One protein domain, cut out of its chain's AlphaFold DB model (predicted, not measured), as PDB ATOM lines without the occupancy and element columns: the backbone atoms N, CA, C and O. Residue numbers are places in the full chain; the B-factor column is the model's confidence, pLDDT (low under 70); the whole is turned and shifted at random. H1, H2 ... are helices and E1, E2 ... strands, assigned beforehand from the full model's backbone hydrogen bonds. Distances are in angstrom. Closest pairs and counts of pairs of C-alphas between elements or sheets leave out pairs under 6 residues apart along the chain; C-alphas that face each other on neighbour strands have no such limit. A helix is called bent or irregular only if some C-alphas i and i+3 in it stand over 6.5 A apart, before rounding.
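Overview. This is residues 225 to 343 and 351 to 361 of the 702 residues of the protein "AAA_15 domain-containing protein" of Chondromyces apiculatus DSM 436 (UniProt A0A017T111). The long helix H5 runs through the middle of a rounded body, with H3 side by side with it, running the opposite way, and the short helix H2 packed on it. A small sheet of three strands, E2, E3 and E4, makes one side of the body, with H3 beside its edge strand E2; H1 and the strand E1 lie on the side away from the sheet, H4 and H6 lie far from the middle, and residues 335 to 340 stick out. The printed part has 130 residues with six named helices and four named strands, in the order E1 H1 H2 H3 E2 H4 E3 E4 H5 H6. The sheet runs E2, E3, E4, antiparallel throughout, and the class is mixed, helices and strands. The whole is compact, with a radius of gyration of the C-alphas of 14.2 A and spans of 38 by 37 by 26 A.

Along the chain. E1 is residues 225 to 227, with C-alpha 225 at (-35.242, -59.001, -10.156). H1 is residues 242 to 250, 12.3 A from first to last C-alpha, and H2 is residues 258 to 262. H3, residues 267 to 281, measures 20.4 A and begins with C-alpha 267 at (-34.296, -35.970, -16.990). E2 is residues 284 to 288, 11.1 A long, and H4 is residues 291 to 296. E3, residues 302 to 306, is 13.6 A long, and E4 is residues 309 to 312. H5, residues 318 to 337, is the longest helix at 27.4 A. H6, residues 356 to 361, ends with C-alpha 361 at (-52.552, -54.627, -22.506). Three helices are irregular: in H4 C-alphas 292 and 295 are 7.5 A apart, in H5 C-alphas 332 and 335 are 7.3 A apart, and in H6 C-alphas 357 and 360 are 7.0 A apart.

Arrangement. E1 pairs with no named strand; the closest C-alphas of E1 and H1, those of Val 225 and Glu 250, are 5.9 A apart. H1 is close to H5 but not clearly touching, its Leu 249 and Ser 329 having the closest C-alphas at 7.6 A. H2 touches H5, with the C-alphas of Val 258 and Ala 325 closest at 5.4 A, and only grazes the sheet. H3 touches H5 at a steep tilt of 38 degrees, opposite ways, with the C-alphas of Leu 273 and Phe 327 closest at 6.6 A. H3 is on the sheet and stands at the sheet's level, with a height of 1.9 A; its closest approach to E2 is between the C-alphas of Asn 274 and Glu 284, 4.9 A. E2 and E3 are antiparallel neighbours at 159 degrees, with N 303 and O 287 2.8 A apart, within hydrogen-bond range. E3 and E4 form a hairpin at 152 degrees, with N 304 and O 311 within hydrogen-bond range at 2.9 A. H5 is not on the sheet, but only just, with 4 pairs of C-alphas within 10 A. H4 is apart from H3 and H5, and H6 is apart from H5. In H1, H2 and H3 every O i to N i+4 pair is within hydrogen-bond range; in H5 it is 14 of 16, and in H4 and in H6 0 of 2, with 1 of 3 O i to N i+3 pairs within range in each.

Size, cuts and confidence. The two C-alphas farthest apart, those of Asn 308 and Gly 340, are 42.3 A apart. Residues 344 to 350 are not printed, and C-alphas 343 and 351 are 21.7 A apart across this cut, which lies in the link from H5 to H6. The link from E1 to H1, 14 residues, is long. The mean pLDDT of the printed part is 83.0; it is under 70 at residues 229 to 232, 335, 337 to 338 and 352 to 358.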
ATOM      1  N   VAL A 225     -34.431 -60.015 -10.834       81.12
ATOM      2  CA  VAL A 225     -35.242 -59.001 -10.156       81.12
ATOM      3  C   VAL A 225     -36.629 -59.583  -9.945       81.12
ATOM      4  O   VAL A 225     -37.364 -59.803 -10.908       81.12
ATOM      5  N   PHE A 226     -36.983 -59.854  -8.692       79.56
ATOM      6  CA  PHE A 226     -38.287 -60.412  -8.351       79.56
ATOM      7  C   PHE A 226     -39.268 -59.317  -7.978       79.56
ATOM      8  O   PHE A 226     -39.101 -58.675  -6.949       79.56
ATOM      9  N   VAL A 227     -40.298 -59.134  -8.793       76.81
ATOM     10  CA  VAL A 227     -41.349 -58.145  -8.593       76.81
ATOM     11  C   VAL A 227     -42.633 -58.883  -8.192       76.81
ATOM     12  O   VAL A 227     -43.243 -59.539  -9.039       76.81
ATOM     13  N   PRO A 228     -43.041 -58.822  -6.913       71.81
ATOM     14  CA  PRO A 228     -44.278 -59.435  -6.466       71.81
ATOM     15  C   PRO A 228     -45.489 -58.601  -6.889       71.81
ATOM     16  O   PRO A 228     -45.360 -57.474  -7.378       71.81
ATOM     17  N   SER A 229     -46.674 -59.129  -6.604       69.31
ATOM     18  CA  SER A 229     -47.940 -58.415  -6.729       69.31
ATOM     19  C   SER A 229     -47.870 -57.053  -6.023       69.31
ATOM     20  O   SER A 229     -47.535 -56.951  -4.839       69.31
ATOM     21  N   PHE A 230     -48.161 -55.974  -6.752       68.50
ATOM     22  CA  PHE A 230     -48.048 -54.620  -6.215       68.50
ATOM     23  C   PHE A 230     -49.262 -54.246  -5.361       68.50
ATOM     24  O   PHE A 230     -50.369 -54.070  -5.866       68.50
ATOM     25  N   TYR A 231     -49.024 -53.985  -4.076       64.44
ATOM     26  CA  TYR A 231     -50.047 -53.501  -3.136       64.44
ATOM     27  C   TYR A 231     -50.074 -51.965  -2.988       64.44
ATOM     28  O   TYR A 231     -50.681 -51.433  -2.059       64.44
ATOM     29  N   GLY A 232     -49.414 -51.243  -3.899       69.88
ATOM     30  CA  GLY A 232     -49.298 -49.781  -3.890       69.88
ATOM     31  C   GLY A 232     -47.961 -49.262  -3.348       69.88
ATOM     32  O   GLY A 232     -47.021 -50.024  -3.123       69.88
ATOM     33  N   ALA A 233     -47.869 -47.939  -3.178       77.94
ATOM     34  CA  ALA A 233     -46.670 -47.241  -2.714       77.94
ATOM     35  C   ALA A 233     -46.867 -46.697  -1.294       77.94
ATOM     36  O   ALA A 233     -47.911 -46.123  -0.972       77.94
ATOM     37  N   THR A 234     -45.847 -46.813  -0.443       81.62
ATOM     38  CA  THR A 234     -45.869 -46.218   0.905       81.62
ATOM     39  C   THR A 234     -46.013 -44.701   0.825       81.62
ATOM     40  O   THR A 234     -45.294 -44.072   0.061       81.62
ATOM     41  N   ARG A 235     -46.898 -44.076   1.614       79.44
ATOM     42  CA  ARG A 235     -47.098 -42.608   1.568       79.44
ATOM     43  C   ARG A 235     -45.861 -41.803   1.970       79.44
ATOM     44  O   ARG A 235     -45.630 -40.735   1.421       79.44
ATOM     45  N   HIS A 236     -45.087 -42.312   2.922       87.31
ATOM     46  CA  HIS A 236     -43.901 -41.646   3.447       87.31
ATOM     47  C   HIS A 236     -42.689 -42.528   3.192       87.31
ATOM     48  O   HIS A 236     -42.614 -43.644   3.703       87.31
ATOM     49  N   GLU A 237     -41.759 -42.027   2.389       90.44
ATOM     50  CA  GLU A 237     -40.551 -42.742   2.006       90.44
ATOM     51  C   GLU A 237     -39.351 -41.827   2.238       90.44
ATOM     52  O   GLU A 237     -39.261 -40.756   1.638       90.44
ATOM     53  N   ALA A 238     -38.457 -42.212   3.147       90.00
ATOM     54  CA  ALA A 238     -37.219 -41.478   3.379       90.00
ATOM     55  C   ALA A 238     -36.190 -41.832   2.301       90.00
ATOM     56  O   ALA A 238     -36.146 -42.969   1.813       90.00
ATOM     57  N   PHE A 239     -35.331 -40.878   1.944       91.00
ATOM     58  CA  PHE A 239     -34.218 -41.171   1.050       91.00
ATOM     59  C   PHE A 239     -33.285 -42.200   1.695       91.00
ATOM     60  O   PHE A 239     -32.855 -42.040   2.834       91.00
ATOM     61  N   SER A 240     -33.004 -43.275   0.968       90.44
ATOM     62  CA  SER A 240     -32.273 -44.435   1.478       90.44
ATOM     63  C   SER A 240     -31.003 -44.682   0.676       90.44
ATOM     64  O   SER A 240     -30.885 -44.240  -0.465       90.44
ATOM     65  N   SER A 241     -30.032 -45.384   1.261       89.38
ATOM     66  CA  SER A 241     -28.779 -45.725   0.580       89.38
ATOM     67  C   SER A 241     -29.000 -46.719  -0.567       89.38
ATOM     68  O   SER A 241     -29.984 -47.461  -0.588       89.38
ATOM     69  N   GLY A 242     -28.060 -46.772  -1.517       86.44
ATOM     70  CA  GLY A 242     -28.140 -47.707  -2.644       86.44
ATOM     71  C   GLY A 242     -28.189 -49.175  -2.212       86.44
ATOM     72  O   GLY A 242     -29.008 -49.926  -2.726       86.44
ATOM     73  N   ALA A 243     -27.406 -49.557  -1.198       82.25
ATOM     74  CA  ALA A 243     -27.411 -50.916  -0.651       82.25
ATOM     75  C   ALA A 243     -28.770 -51.308  -0.040       82.25
ATOM     76  O   ALA A 243     -29.207 -52.451  -0.145       82.25
ATOM     77  N   TRP A 244     -29.468 -50.354   0.584       84.50
ATOM     78  CA  TRP A 244     -30.798 -50.602   1.137       84.50
ATOM     79  C   TRP A 244     -31.845 -50.799   0.032       84.50
ATOM     80  O   TRP A 244     -32.693 -51.685   0.146       84.50
ATOM     81  N   ILE A 245     -31.758 -50.012  -1.045       87.19
ATOM     82  CA  ILE A 245     -32.616 -50.136  -2.235       87.19
ATOM     83  C   ILE A 245     -32.395 -51.489  -2.908       87.19
ATOM     84  O   ILE A 245     -33.359 -52.185  -3.206       87.19
ATOM     85  N   GLU A 246     -31.136 -51.871  -3.107       81.38
ATOM     86  CA  GLU A 246     -30.746 -53.140  -3.719       81.38
ATOM     87  C   GLU A 246     -31.328 -54.333  -2.963       81.38
ATOM     88  O   GLU A 246     -32.045 -55.139  -3.553       81.38
ATOM     89  N   ARG A 247     -31.178 -54.351  -1.636       78.75
ATOM     90  CA  ARG A 247     -31.780 -55.387  -0.793       78.75
ATOM     91  C   ARG A 247     -33.299 -55.491  -0.972       78.75
ATOM     92  O   ARG A 247     -33.833 -56.593  -0.992       78.75
ATOM     93  N   HIS A 248     -33.997 -54.361  -1.116       80.62
ATOM     94  CA  HIS A 248     -35.445 -54.351  -1.349       80.62
ATOM     95  C   HIS A 248     -35.821 -54.761  -2.779       80.62
ATOM     96  O   HIS A 248     -36.864 -55.379  -2.970       80.62
ATOM     97  N   LEU A 249     -35.009 -54.438  -3.789       80.12
ATOM     98  CA  LEU A 249     -35.223 -54.904  -5.163       80.12
ATOM     99  C   LEU A 249     -35.065 -56.426  -5.273       80.12
ATOM    100  O   LEU A 249     -35.803 -57.053  -6.028       80.12
ATOM    101  N   GLU A 250     -34.132 -57.004  -4.519       73.75
ATOM    102  CA  GLU A 250     -33.892 -58.448  -4.476       73.75
ATOM    103  C   GLU A 250     -34.974 -59.184  -3.671       73.75
ATOM    104  O   GLU A 250     -35.399 -60.271  -4.058       73.75
ATOM    105  N   SER A 251     -35.452 -58.596  -2.567       71.50
ATOM    106  CA  SER A 251     -36.411 -59.228  -1.646       71.50
ATOM    107  C   SER A 251     -37.888 -59.048  -2.025       71.50
ATOM    108  O   SER A 251     -38.764 -59.403  -1.237       71.50
ATOM    109  N   GLY A 252     -38.198 -58.413  -3.161       70.50
ATOM    110  CA  GLY A 252     -39.577 -58.071  -3.542       70.50
ATOM    111  C   GLY A 252     -40.198 -56.911  -2.742       70.50
ATOM    112  O   GLY A 252     -41.412 -56.772  -2.636       70.50
ATOM    113  N   GLY A 253     -39.379 -56.056  -2.135       74.44
ATOM    114  CA  GLY A 253     -39.800 -54.888  -1.361       74.44
ATOM    115  C   GLY A 253     -40.066 -53.620  -2.185       74.44
ATOM    116  O   GLY A 253     -40.020 -52.530  -1.611       74.44
ATOM    117  N   GLN A 254     -40.318 -53.709  -3.501       75.31
ATOM    118  CA  GLN A 254     -40.297 -52.534  -4.394       75.31
ATOM    119  C   GLN A 254     -41.313 -51.447  -4.035       75.31
ATOM    120  O   GLN A 254     -41.020 -50.262  -4.178       75.31
ATOM    121  N   GLY A 255     -42.486 -51.823  -3.517       77.44
ATOM    122  CA  GLY A 255     -43.527 -50.864  -3.116       77.44
ATOM    123  C   GLY A 255     -43.087 -49.871  -2.026       77.44
ATOM    124  O   GLY A 255     -43.714 -48.826  -1.854       77.44
ATOM    125  N   ARG A 256     -41.994 -50.168  -1.308       83.81
ATOM    126  CA  ARG A 256     -41.415 -49.307  -0.262       83.81
ATOM    127  C   ARG A 256     -40.321 -48.368  -0.766       83.81
ATOM    128  O   ARG A 256     -39.832 -47.561   0.017       83.81
ATOM    129  N   ILE A 257     -39.901 -48.517  -2.024       89.62
ATOM    130  CA  ILE A 257     -38.721 -47.836  -2.580       89.62
ATOM    131  C   ILE A 257     -39.020 -47.067  -3.876       89.62
ATOM    132  O   ILE A 257     -38.102 -46.619  -4.563       89.62
ATOM    133  N   VAL A 258     -40.294 -46.942  -4.256       90.38
ATOM    134  CA  VAL A 258     -40.696 -46.376  -5.555       90.38
ATOM    135  C   VAL A 258     -40.223 -44.929  -5.697       90.38
ATOM    136  O   VAL A 258     -39.696 -44.560  -6.748       90.38
ATOM    137  N   ARG A 259     -40.354 -44.100  -4.651       92.44
ATOM    138  CA  ARG A 259     -39.910 -42.698  -4.720       92.44
ATOM    139  C   ARG A 259     -38.393 -42.586  -4.701       92.44
ATOM    140  O   ARG A 259     -37.859 -41.697  -5.354       92.44
ATOM    141  N   ASN A 260     -37.692 -43.489  -4.021       92.56
ATOM    142  CA  ASN A 260     -36.236 -43.577  -4.041       92.56
ATOM    143  C   ASN A 260     -35.716 -43.896  -5.439       92.56
ATOM    144  O   ASN A 260     -34.700 -43.330  -5.846       92.56
ATOM    145  N   LEU A 261     -36.392 -44.791  -6.159       91.25
ATOM    146  CA  LEU A 261     -36.049 -45.112  -7.540       91.25
ATOM    147  C   LEU A 261     -36.338 -43.920  -8.465       91.25
ATOM    148  O   LEU A 261     -35.464 -43.530  -9.236       91.25
ATOM    149  N   LEU A 262     -37.509 -43.282  -8.329       92.38
ATOM    150  CA  LEU A 262     -37.871 -42.081  -9.095       92.38
ATOM    151  C   LEU A 262     -36.899 -40.917  -8.881       92.38
ATOM    152  O   LEU A 262     -36.479 -40.291  -9.849       92.38
ATOM    153  N   ALA A 263     -36.510 -40.645  -7.632       91.62
ATOM    154  CA  ALA A 263     -35.616 -39.541  -7.269       91.62
ATOM    155  C   ALA A 263     -34.216 -39.641  -7.902       91.62
ATOM    156  O   ALA A 263     -33.437 -38.690  -7.854       91.62
ATOM    157  N   ARG A 264     -33.880 -40.806  -8.467       90.44
ATOM    158  CA  ARG A 264     -32.593 -41.102  -9.100       90.44
ATOM    159  C   ARG A 264     -32.664 -41.194 -10.617       90.44
ATOM    160  O   ARG A 264     -31.633 -41.415 -11.246       90.44
ATOM    161  N   LEU A 265     -33.849 -41.038 -11.199       90.19
ATOM    162  CA  LEU A 265     -33.969 -40.906 -12.641       90.19
ATOM    163  C   LEU A 265     -33.434 -39.538 -13.059       90.19
ATOM    164  O   LEU A 265     -33.801 -38.511 -12.488       90.19
ATOM    165  N   ASP A 266     -32.576 -39.526 -14.073       89.00
ATOM    166  CA  ASP A 266     -32.217 -38.284 -14.742       89.00
ATOM    167  C   ASP A 266     -33.377 -37.784 -15.626       89.00
ATOM    168  O   ASP A 266     -34.393 -38.459 -15.826       89.00
ATOM    169  N   GLY A 267     -33.243 -36.572 -16.169       88.50
ATOM    170  CA  GLY A 267     -34.296 -35.970 -16.990       88.50
ATOM    171  C   GLY A 267     -34.623 -36.763 -18.262       88.50
ATOM    172  O   GLY A 267     -35.764 -36.727 -18.723       88.50
ATOM    173  N   ALA A 268     -33.657 -37.498 -18.821       89.88
ATOM    174  CA  ALA A 268     -33.876 -38.329 -20.002       89.88
ATOM    175  C   ALA A 268     -34.678 -39.587 -19.643       89.88
ATOM    176  O   ALA A 268     -35.696 -39.871 -20.274       89.88
ATOM    177  N   ALA A 269     -34.293 -40.282 -18.573       88.81
ATOM    178  CA  ALA A 269     -34.987 -41.454 -18.063       88.81
ATOM    179  C   ALA A 269     -36.400 -41.122 -17.564       88.81
ATOM    180  O   ALA A 269     -37.324 -41.900 -17.796       88.81
ATOM    181  N   LEU A 270     -36.602 -39.962 -16.929       91.81
ATOM    182  CA  LEU A 270     -37.934 -39.498 -16.531       91.81
ATOM    183  C   LEU A 270     -38.821 -39.201 -17.750       91.81
ATOM    184  O   LEU A 270     -40.016 -39.499 -17.737       91.81
ATOM    185  N   LYS A 271     -38.247 -38.647 -18.824       92.06
ATOM    186  CA  LYS A 271     -38.968 -38.439 -20.084       92.06
ATOM    187  C   LYS A 271     -39.387 -39.771 -20.708       92.06
ATOM    188  O   LYS A 271     -40.551 -39.919 -21.062       92.06
ATOM    189  N   GLU A 272     -38.476 -40.738 -20.790       89.81
ATOM    190  CA  GLU A 272     -38.777 -42.082 -21.296       89.81
ATOM    191  C   GLU A 272     -39.854 -42.790 -20.460       89.81
ATOM    192  O   GLU A 272     -40.767 -43.396 -21.024       89.81
ATOM    193  N   LEU A 273     -39.798 -42.660 -19.126       90.69
ATOM    194  CA  LEU A 273     -40.855 -43.137 -18.234       90.69
ATOM    195  C   LEU A 273     -42.196 -42.509 -18.618       90.69
ATOM    196  O   LEU A 273     -43.177 -43.218 -18.819       90.69
ATOM    197  N   ASN A 274     -42.246 -41.184 -18.746       93.75
ATOM    198  CA  ASN A 274     -43.478 -40.476 -19.078       93.75
ATOM    199  C   ASN A 274     -44.018 -40.845 -20.462       93.75
ATOM    200  O   ASN A 274     -45.230 -40.971 -20.620       93.75
ATOM    201  N   ASP A 275     -43.156 -41.078 -21.449       89.50
ATOM    202  CA  ASP A 275     -43.581 -41.554 -22.764       89.50
ATOM    203  C   ASP A 275     -44.209 -42.959 -22.660       89.50
ATOM    204  O   ASP A 275     -45.297 -43.192 -23.197       89.50
ATOM    205  N   ALA A 276     -43.611 -43.864 -21.875       83.31
ATOM    206  CA  ALA A 276     -44.182 -45.183 -21.596       83.31
ATOM    207  C   ALA A 276     -45.525 -45.101 -20.844       83.31
ATOM    208  O   ALA A 276     -46.482 -45.798 -21.201       83.31
ATOM    209  N   LEU A 277     -45.637 -44.231 -19.836       87.62
ATOM    210  CA  LEU A 277     -46.862 -44.043 -19.055       87.62
ATOM    211  C   LEU A 277     -48.000 -43.439 -19.885       87.62
ATOM    212  O   LEU A 277     -49.133 -43.915 -19.794       87.62
ATOM    213  N   ARG A 278     -47.713 -42.456 -20.747       88.50
ATOM    214  CA  ARG A 278     -48.714 -41.855 -21.642       88.50
ATOM    215  C   ARG A 278     -49.278 -42.880 -22.612       88.50
ATOM    216  O   ARG A 278     -50.492 -42.963 -22.771       88.50
ATOM    217  N   MET A 279     -48.413 -43.698 -23.211       79.38
ATOM    218  CA  MET A 279     -48.852 -44.759 -24.117       79.38
ATOM    219  C   MET A 279     -49.697 -45.821 -23.409       79.38
ATOM    220  O   MET A 279     -50.565 -46.411 -24.052       79.38
ATOM    221  N   SER A 280     -49.418 -46.091 -22.130       73.81
ATOM    222  CA  SER A 280     -49.979 -47.230 -21.393       73.81
ATOM    223  C   SER A 280     -51.255 -46.900 -20.632       73.81
ATOM    224  O   SER A 280     -52.244 -47.616 -20.752       73.81
ATOM    225  N   VAL A 281     -51.235 -45.822 -19.851       77.94
ATOM    226  CA  VAL A 281     -52.304 -45.460 -18.907       77.94
ATOM    227  C   VAL A 281     -52.708 -43.987 -19.009       77.94
ATOM    228  O   VAL A 281     -53.447 -43.498 -18.161       77.94
ATOM    229  N   ASN A 282     -52.242 -43.278 -20.048       85.81
ATOM    230  CA  ASN A 282     -52.499 -41.851 -20.265       85.81
ATOM    231  C   ASN A 282     -52.186 -40.989 -19.023       85.81
ATOM    232  O   ASN A 282     -52.955 -40.103 -18.650       85.81
ATOM    233  N   ALA A 283     -51.058 -41.284 -18.374       90.44
ATOM    234  CA  ALA A 283     -50.578 -40.565 -17.200       90.44
ATOM    235  C   ALA A 283     -49.113 -40.150 -17.367       90.44
ATOM    236  O   ALA A 283     -48.404 -40.663 -18.233       90.44
ATOM    237  N   GLU A 284     -48.644 -39.238 -16.521       95.25
ATOM    238  CA  GLU A 284     -47.234 -38.851 -16.455       95.25
ATOM    239  C   GLU A 284     -46.834 -38.413 -15.042       95.25
ATOM    240  O   GLU A 284     -47.641 -37.862 -14.295       95.25
ATOM    241  N   ILE A 285     -45.573 -38.614 -14.679       96.00
ATOM    242  CA  ILE A 285     -44.963 -38.062 -13.473       96.00
ATOM    243  C   ILE A 285     -44.602 -36.599 -13.737       96.00
ATOM    244  O   ILE A 285     -43.780 -36.293 -14.602       96.00
ATOM    245  N   ILE A 286     -45.221 -35.695 -12.979       94.44
ATOM    246  CA  ILE A 286     -45.051 -34.238 -13.117       94.44
ATOM    247  C   ILE A 286     -44.117 -33.645 -12.063       94.44
ATOM    248  O   ILE A 286     -43.581 -32.556 -12.258       94.44
ATOM    249  N   LYS A 287     -43.932 -34.342 -10.937       90.38
ATOM    250  CA  LYS A 287     -43.032 -33.927  -9.864       90.38
ATOM    251  C   LYS A 287     -42.443 -35.158  -9.193       90.38
ATOM    252  O   LYS A 287     -43.177 -36.074  -8.837       90.38
ATOM    253  N   SER A 288     -41.143 -35.136  -8.954       91.44
ATOM    254  CA  SER A 288     -40.432 -36.075  -8.088       91.44
ATOM    255  C   SER A 288     -39.331 -35.313  -7.365       91.44
ATOM    256  O   SER A 288     -38.710 -34.447  -7.977       91.44
ATOM    257  N   THR A 289     -39.089 -35.617  -6.090       88.62
ATOM    258  CA  THR A 289     -37.947 -35.047  -5.361       88.62
ATOM    259  C   THR A 289     -36.658 -35.353  -6.110       88.62
ATOM    260  O   THR A 289     -36.363 -36.517  -6.374       88.62
ATOM    261  N   SER A 290     -35.902 -34.317  -6.455       83.62
ATOM    262  CA  SER A 290     -34.592 -34.477  -7.086       83.62
ATOM    263  C   SER A 290     -33.495 -34.693  -6.042       83.62
ATOM    264  O   SER A 290     -33.658 -34.375  -4.863       83.62
ATOM    265  N   THR A 291     -32.331 -35.178  -6.476       76.69
ATOM    266  CA  THR A 291     -31.152 -35.334  -5.606       76.69
ATOM    267  C   THR A 291     -30.685 -34.026  -4.961       76.69
ATOM    268  O   THR A 291     -30.065 -34.060  -3.904       76.69
ATOM    269  N   GLN A 292     -31.006 -32.875  -5.556       79.81
ATOM    270  CA  GLN A 292     -30.644 -31.549  -5.043       79.81
ATOM    271  C   GLN A 292     -31.560 -31.078  -3.903       79.81
ATOM    272  O   GLN A 292     -31.196 -30.183  -3.149       79.81
ATOM    273  N   GLU A 293     -32.744 -31.674  -3.769       82.38
ATOM    274  CA  GLU A 293     -33.765 -31.284  -2.788       82.38
ATOM    275  C   GLU A 293     -33.756 -32.179  -1.538       82.38
ATOM    276  O   GLU A 293     -34.557 -31.964  -0.629       82.38
ATOM    277  N   LEU A 294     -32.878 -33.186  -1.486       84.31
ATOM    278  CA  LEU A 294     -32.887 -34.226  -0.452       84.31
ATOM    279  C   LEU A 294     -32.702 -33.667   0.959       84.31
ATOM    280  O   LEU A 294     -33.406 -34.094   1.869       84.31
ATOM    281  N   ASP A 295     -31.830 -32.673   1.126       84.44
ATOM    282  CA  ASP A 295     -31.579 -32.046   2.430       84.44
ATOM    283  C   ASP A 295     -32.744 -31.152   2.892       84.44
ATOM    284  O   ASP A 295     -32.843 -30.803   4.068       84.44
ATOM    285  N   ALA A 296     -33.651 -30.783   1.980       84.56
ATOM    286  CA  ALA A 296     -34.787 -29.910   2.260       84.56
ATOM    287  C   ALA A 296     -36.071 -30.675   2.622       84.56
ATOM    288  O   ALA A 296     -37.069 -30.049   2.993       84.56
ATOM    289  N   VAL A 297     -36.086 -32.010   2.509       86.88
ATOM    290  CA  VAL A 297     -37.292 -32.819   2.721       86.88
ATOM    291  C   VAL A 297     -37.045 -34.002   3.653       86.88
ATOM    292  O   VAL A 297     -36.092 -34.755   3.507       86.88
ATOM    293  N   GLN A 298     -37.965 -34.224   4.595       87.38
ATOM    294  CA  GLN A 298     -37.944 -35.430   5.433       87.38
ATOM    295  C   GLN A 298     -38.389 -36.680   4.652       87.38
ATOM    296  O   GLN A 298     -37.889 -37.779   4.885       87.38
ATOM    297  N   TYR A 299     -39.342 -36.510   3.733       91.69
ATOM    298  CA  TYR A 299     -39.905 -37.581   2.917       91.69
ATOM    299  C   TYR A 299     -39.892 -37.185   1.448       91.69
ATOM    300  O   TYR A 299     -40.221 -36.049   1.096       91.69
ATOM    301  N   LEU A 300     -39.555 -38.148   0.596       92.75
ATOM    302  CA  LEU A 300     -39.595 -37.993  -0.847       92.75
ATOM    303  C   LEU A 300     -41.031 -37.736  -1.307       92.75
ATOM    304  O   LEU A 300     -41.984 -38.355  -0.830       92.75
ATOM    305  N   GLN A 301     -41.173 -36.834  -2.270       91.69
ATOM    306  CA  GLN A 301     -42.439 -36.462  -2.882       91.69
ATOM    307  C   GLN A 301     -42.483 -36.972  -4.319       91.69
ATOM    308  O   GLN A 301     -41.492 -36.892  -5.043       91.69
ATOM    309  N   ALA A 302     -43.649 -37.451  -4.745       93.69
ATOM    310  CA  ALA A 302     -43.919 -37.755  -6.142       93.69
ATOM    311  C   ALA A 302     -45.377 -37.416  -6.475       93.69
ATOM    312  O   ALA A 302     -46.286 -37.742  -5.713       93.69
ATOM    313  N   GLN A 303     -45.600 -36.748  -7.603       94.38
ATOM    314  CA  GLN A 303     -46.928 -36.428  -8.117       94.38
ATOM    315  C   GLN A 303     -47.040 -36.853  -9.573       94.38
ATOM    316  O   GLN A 303     -46.095 -36.699 -10.355       94.38
ATOM    317  N   PHE A 304     -48.217 -37.343  -9.931       95.25
ATOM    318  CA  PHE A 304     -48.569 -37.707 -11.291       95.25
ATOM    319  C   PHE A 304     -49.758 -36.876 -11.772       95.25
ATOM    320  O   PHE A 304     -50.491 -36.288 -10.973       95.25
ATOM    321  N   ARG A 305     -49.928 -36.821 -13.089       95.31
ATOM    322  CA  ARG A 305     -51.082 -36.229 -13.754       95.31
ATOM    323  C   ARG A 305     -51.782 -37.283 -14.596       95.31
ATOM    324  O   ARG A 305     -51.126 -37.965 -15.379       95.31
ATOM    325  N   ASP A 306     -53.094 -37.381 -14.439       90.06
ATOM    326  CA  ASP A 306     -53.995 -38.195 -15.259       90.06
ATOM    327  C   ASP A 306     -55.265 -37.391 -15.621       90.06
ATOM    328  O   ASP A 306     -55.298 -36.161 -15.506       90.06
ATOM    329  N   SER A 307     -56.333 -38.073 -16.053       83.44
ATOM    330  CA  SER A 307     -57.632 -37.448 -16.342       83.44
ATOM    331  C   SER A 307     -58.299 -36.775 -15.135       83.44
ATOM    332  O   SER A 307     -59.178 -35.938 -15.324       83.44
ATOM    333  N   ASN A 308     -57.902 -37.125 -13.910       83.19
ATOM    334  CA  ASN A 308     -58.410 -36.560 -12.658       83.19
ATOM    335  C   ASN A 308     -57.574 -35.363 -12.172       83.19
ATOM    336  O   ASN A 308     -57.873 -34.781 -11.128       83.19
ATOM    337  N   GLY A 309     -56.544 -34.968 -12.927       90.38
ATOM    338  CA  GLY A 309     -55.676 -33.840 -12.613       90.38
ATOM    339  C   GLY A 309     -54.395 -34.261 -11.898       90.38
ATOM    340  O   GLY A 309     -53.861 -35.340 -12.135       90.38
ATOM    341  N   ASN A 310     -53.862 -33.367 -11.065       94.75
ATOM    342  CA  ASN A 310     -52.575 -33.555 -10.399       94.75
ATOM    343  C   ASN A 310     -52.782 -34.204  -9.028       94.75
ATOM    344  O   ASN A 310     -53.401 -33.606  -8.146       94.75
ATOM    345  N   LEU A 311     -52.231 -35.400  -8.839       92.56
ATOM    346  CA  LEU A 311     -52.417 -36.208  -7.639       92.56
ATOM    347  C   LEU A 311     -51.077 -36.695  -7.079       92.56
ATOM    348  O   LEU A 311     -50.072 -36.798  -7.779       92.56
ATOM    349  N   GLU A 312     -51.061 -36.998  -5.783       92.38
ATOM    350  CA  GLU A 312     -49.918 -37.630  -5.114       92.38
ATOM    351  C   GLU A 312     -49.793 -39.100  -5.551       92.38
ATOM    352  O   GLU A 312     -50.805 -39.776  -5.729       92.38
ATOM    353  N   LEU A 313     -48.569 -39.609  -5.731       90.50
ATOM    354  CA  LEU A 313     -48.321 -40.943  -6.296       90.50
ATOM    355  C   LEU A 313     -48.983 -42.095  -5.517       90.50
ATOM    356  O   LEU A 313     -49.426 -43.053  -6.136       90.50
ATOM    357  N   ALA A 314     -49.094 -42.034  -4.189       87.44
ATOM    358  CA  ALA A 314     -49.792 -43.058  -3.405       87.44
ATOM    359  C   ALA A 314     -51.318 -43.042  -3.598       87.44
ATOM    360  O   ALA A 314     -51.982 -43.982  -3.169       87.44
ATOM    361  N   SER A 315     -51.876 -42.004  -4.225       88.00
ATOM    362  CA  SER A 315     -53.278 -41.975  -4.665       88.00
ATOM    363  C   SER A 315     -53.480 -42.631  -6.035       88.00
ATOM    364  O   SER A 315     -54.619 -42.769  -6.475       88.00
ATOM    365  N   ALA A 316     -52.402 -43.015  -6.726       85.06
ATOM    366  CA  ALA A 316     -52.488 -43.715  -7.998       85.06
ATOM    367  C   ALA A 316     -53.048 -45.133  -7.830       85.06
ATOM    368  O   ALA A 316     -52.825 -45.802  -6.819       85.06
ATOM    369  N   GLY A 317     -53.709 -45.626  -8.880       78.81
ATOM    370  CA  GLY A 317     -54.034 -47.045  -8.985       78.81
ATOM    371  C   GLY A 317     -52.769 -47.911  -8.978       78.81
ATOM    372  O   GLY A 317     -51.715 -47.503  -9.475       78.81
ATOM    373  N   THR A 318     -52.886 -49.132  -8.454       75.62
ATOM    374  CA  THR A 318     -51.779 -50.098  -8.324       75.62
ATOM    375  C   THR A 318     -51.045 -50.339  -9.642       75.62
ATOM    376  O   THR A 318     -49.823 -50.444  -9.636       75.62
ATOM    377  N   GLY A 319     -51.748 -50.321 -10.779       75.94
ATOM    378  CA  GLY A 319     -51.132 -50.478 -12.099       75.94
ATOM    379  C   GLY A 319     -50.185 -49.360 -12.514       75.94
ATOM    380  O   GLY A 319     -49.119 -49.639 -13.057       75.94
ATOM    381  N   LEU A 320     -50.518 -48.099 -12.216       82.31
ATOM    382  CA  LEU A 320     -49.602 -46.989 -12.483       82.31
ATOM    383  C   LEU A 320     -48.352 -47.114 -11.602       82.31
ATOM    384  O   LEU A 320     -47.234 -46.973 -12.094       82.31
ATOM    385  N   ILE A 321     -48.534 -47.442 -10.321       84.38
ATOM    386  CA  ILE A 321     -47.424 -47.639  -9.376       84.38
ATOM    387  C   ILE A 321     -46.521 -48.793  -9.830       84.38
ATOM    388  O   ILE A 321     -45.300 -48.650  -9.800       84.38
ATOM    389  N   ALA A 322     -47.107 -49.899 -10.294       78.94
ATOM    390  CA  ALA A 322     -46.387 -51.057 -10.809       78.94
ATOM    391  C   ALA A 322     -45.524 -50.704 -12.028       78.94
ATOM    392  O   ALA A 322     -44.338 -51.025 -12.053       78.94
ATOM    393  N   LEU A 323     -46.089 -49.991 -13.010       82.00
ATOM    394  CA  LEU A 323     -45.357 -49.557 -14.205       82.00
ATOM    395  C   LEU A 323     -44.207 -48.610 -13.860       82.00
ATOM    396  O   LEU A 323     -43.104 -48.763 -14.387       82.00
ATOM    397  N   VAL A 324     -44.445 -47.663 -12.950       87.88
ATOM    398  CA  VAL A 324     -43.409 -46.747 -12.460       87.88
ATOM    399  C   VAL A 324     -42.287 -47.525 -11.778       87.88
ATOM    400  O   VAL A 324     -41.127 -47.379 -12.156       87.88
ATOM    401  N   ALA A 325     -42.621 -48.382 -10.810       85.31
ATOM    402  CA  ALA A 325     -41.642 -49.167 -10.069       85.31
ATOM    403  C   ALA A 325     -40.837 -50.095 -10.990       85.31
ATOM    404  O   ALA A 325     -39.611 -50.147 -10.884       85.31
ATOM    405  N   LEU A 326     -41.504 -50.769 -11.932       83.81
ATOM    406  CA  LEU A 326     -40.861 -51.633 -12.915       83.81
ATOM    407  C   LEU A 326     -39.889 -50.840 -13.791       83.81
ATOM    408  O   LEU A 326     -38.713 -51.189 -13.860       83.81
ATOM    409  N   PHE A 327     -40.339 -49.749 -14.411       86.50
ATOM    410  CA  PHE A 327     -39.481 -48.923 -15.259       86.50
ATOM    411  C   PHE A 327     -38.283 -48.373 -14.482       86.50
ATOM    412  O   PHE A 327     -37.144 -48.454 -14.940       86.50
ATOM    413  N   SER A 328     -38.513 -47.830 -13.283       87.75
ATOM    414  CA  SER A 328     -37.421 -47.281 -12.482       87.75
ATOM    415  C   SER A 328     -36.446 -48.372 -12.025       87.75
ATOM    416  O   SER A 328     -35.242 -48.127 -11.982       87.75
ATOM    417  N   SER A 329     -36.921 -49.596 -11.767       86.06
ATOM    418  CA  SER A 329     -36.046 -50.743 -11.492       86.06
ATOM    419  C   SER A 329     -35.239 -51.181 -12.723       86.06
ATOM    420  O   SER A 329     -34.048 -51.454 -12.604       86.06
ATOM    421  N   LEU A 330     -35.821 -51.159 -13.929       85.75
ATOM    422  CA  LEU A 330     -35.091 -51.418 -15.175       85.75
ATOM    423  C   LEU A 330     -33.958 -50.406 -15.370       85.75
ATOM    424  O   LEU A 330     -32.826 -50.786 -15.675       85.75
ATOM    425  N   LYS A 331     -34.237 -49.121 -15.121       86.31
ATOM    426  CA  LYS A 331     -33.223 -48.060 -15.156       86.31
ATOM    427  C   LYS A 331     -32.137 -48.247 -14.104       86.31
ATOM    428  O   LYS A 331     -30.965 -48.069 -14.426       86.31
ATOM    429  N   TRP A 332     -32.495 -48.677 -12.896       86.50
ATOM    430  CA  TRP A 332     -31.527 -49.000 -11.846       86.50
ATOM    431  C   TRP A 332     -30.501 -50.053 -12.300       86.50
ATOM    432  O   TRP A 332     -29.304 -49.902 -12.057       86.50
ATOM    433  N   TYR A 333     -30.948 -51.090 -13.014       84.31
ATOM    434  CA  TYR A 333     -30.083 -52.172 -13.497       84.31
ATOM    435  C   TYR A 333     -29.434 -51.916 -14.869       84.31
ATOM    436  O   TYR A 333     -28.608 -52.719 -15.311       84.31
ATOM    437  N   GLN A 334     -29.734 -50.795 -15.536       79.38
ATOM    438  CA  GLN A 334     -29.252 -50.505 -16.891       79.38
ATOM    439  C   GLN A 334     -27.715 -50.488 -16.990       79.38
ATOM    440  O   GLN A 334     -27.146 -51.038 -17.935       79.38
ATOM    441  N   SER A 335     -27.028 -49.907 -16.003       69.56
ATOM    442  CA  SER A 335     -25.558 -49.846 -15.964       69.56
ATOM    443  C   SER A 335     -24.906 -51.222 -15.798       69.56
ATOM    444  O   SER A 335     -23.852 -51.483 -16.372       69.56
ATOM    445  N   ARG A 336     -25.551 -52.130 -15.060       70.88
ATOM    446  CA  ARG A 336     -25.067 -53.499 -14.826       70.88
ATOM    447  C   ARG A 336     -25.293 -54.385 -16.039       70.88
ATOM    448  O   ARG A 336     -24.421 -55.169 -16.399       70.88
ATOM    449  N   LYS A 337     -26.413 -54.195 -16.736       69.62
ATOM    450  CA  LYS A 337     -26.625 -54.820 -18.041       69.62
ATOM    451  C   LYS A 337     -25.526 -54.424 -19.037       69.62
ATOM    452  O   LYS A 337     -25.038 -55.275 -19.775       69.62
ATOM    453  N   ALA A 338     -25.091 -53.161 -19.040       63.22
ATOM    454  CA  ALA A 338     -24.010 -52.704 -19.919       63.22
ATOM    455  C   ALA A 338     -22.668 -53.439 -19.688       63.22
ATOM    456  O   ALA A 338     -21.804 -53.412 -20.559       63.22
ATOM    457  N   GLN A 339     -22.503 -54.138 -18.558       71.31
ATOM    458  CA  GLN A 339     -21.333 -54.972 -18.243       71.31
ATOM    459  C   GLN A 339     -21.440 -56.415 -18.788       71.31
ATOM    460  O   GLN A 339     -20.562 -57.243 -18.527       71.31
ATOM    461  N   GLY A 340     -22.495 -56.715 -19.555       73.69
ATOM    462  CA  GLY A 340     -22.728 -58.015 -20.191       73.69
ATOM    463  C   GLY A 340     -23.416 -59.048 -19.295       73.69
ATOM    464  O   GLY A 340     -23.419 -60.228 -19.631       73.69
ATOM    465  N   ARG A 341     -23.981 -58.632 -18.154       82.31
ATOM    466  CA  ARG A 341     -24.704 -59.527 -17.240       82.31
ATOM    467  C   ARG A 341     -26.123 -59.794 -17.759       82.31
ATOM    468  O   ARG A 341     -26.837 -58.821 -18.032       82.31
ATOM    469  N   PRO A 342     -26.562 -61.063 -17.867       84.19
ATOM    470  CA  PRO A 342     -27.951 -61.382 -18.182       84.19
ATOM    471  C   PRO A 342     -28.893 -60.797 -17.127       84.19
ATOM    472  O   PRO A 342     -28.610 -60.866 -15.930       84.19
ATOM    473  N   LEU A 343     -30.017 -60.230 -17.563       86.12
ATOM    474  CA  LEU A 343     -31.005 -59.610 -16.680       86.12
ATOM    475  C   LEU A 343     -32.352 -60.310 -16.846       86.12
ATOM    476  O   LEU A 343     -32.884 -60.382 -17.954       86.12
ATOM    477  N   GLU A 351     -50.946 -58.847 -12.859       74.88
ATOM    478  CA  GLU A 351     -52.349 -58.466 -12.999       74.88
ATOM    479  C   GLU A 351     -53.055 -58.136 -11.683       74.88
ATOM    480  O   GLU A 351     -54.173 -57.607 -11.718       74.88
ATOM    481  N   ALA A 352     -52.473 -58.502 -10.537       68.56
ATOM    482  CA  ALA A 352     -53.154 -58.429  -9.258       68.56
ATOM    483  C   ALA A 352     -53.640 -56.994  -9.008       68.56
ATOM    484  O   ALA A 352     -52.887 -56.023  -9.098       68.56
ATOM    485  N   HIS A 353     -54.935 -56.856  -8.715       63.97
ATOM    486  CA  HIS A 353     -55.612 -55.571  -8.494       63.97
ATOM    487  C   HIS A 353     -55.713 -54.639  -9.721       63.97
ATOM    488  O   HIS A 353     -56.160 -53.500  -9.575       63.97
ATOM    489  N   LEU A 354     -55.371 -55.099 -10.932       65.94
ATOM    490  CA  LEU A 354     -55.705 -54.398 -12.174       65.94
ATOM    491  C   LEU A 354     -57.138 -54.707 -12.607       65.94
ATOM    492  O   LEU A 354     -57.595 -55.850 -12.548       65.94
ATOM    493  N   HIS A 355     -57.826 -53.697 -13.139       64.19
ATOM    494  CA  HIS A 355     -59.106 -53.905 -13.811       64.19
ATOM    495  C   HIS A 355     -58.924 -54.884 -14.993       64.19
ATOM    496  O   HIS A 355     -58.000 -54.668 -15.781       64.19
ATOM    497  N   PRO A 356     -59.804 -55.889 -15.197       61.62
ATOM    498  CA  PRO A 356     -59.638 -56.928 -16.227       61.62
ATOM    499  C   PRO A 356     -59.286 -56.395 -17.622       61.62
ATOM    500  O   PRO A 356     -58.347 -56.864 -18.254       61.62
ATOM    501  N   ARG A 357     -59.958 -55.316 -18.054       59.34
ATOM    502  CA  ARG A 357     -59.705 -54.628 -19.336       59.34
ATOM    503  C   ARG A 357     -58.256 -54.152 -19.533       59.34
ATOM    504  O   ARG A 357     -57.827 -54.009 -20.669       59.34
ATOM    505  N   LEU A 358     -57.524 -53.870 -18.456       65.94
ATOM    506  CA  LEU A 358     -56.145 -53.380 -18.508       65.94
ATOM    507  C   LEU A 358     -55.114 -54.506 -18.401       65.94
ATOM    508  O   LEU A 358     -53.958 -54.269 -18.733       65.94
ATOM    509  N   GLN A 359     -55.494 -55.707 -17.958       74.44
ATOM    510  CA  GLN A 359     -54.545 -56.781 -17.643       74.44
ATOM    511  C   GLN A 359     -53.763 -57.231 -18.882       74.44
ATOM    512  O   GLN A 359     -52.534 -57.192 -18.873       74.44
ATOM    513  N   GLY A 360     -54.460 -57.563 -19.975       71.62
ATOM    514  CA  GLY A 360     -53.824 -58.022 -21.215       71.62
ATOM    515  C   GLY A 360     -52.897 -56.975 -21.843       71.62
ATOM    516  O   GLY A 360     -51.745 -57.274 -22.157       71.62
ATOM    517  N   ASP A 361     -53.368 -55.728 -21.973       72.38
ATOM    518  CA  ASP A 361     -52.552 -54.627 -22.506       72.38
ATOM    519  C   ASP A 361     -51.351 -54.316 -21.605       72.38
ATOM    520  O   ASP A 361     -50.253 -54.081 -22.107       72.38
TER     521      ASP A 361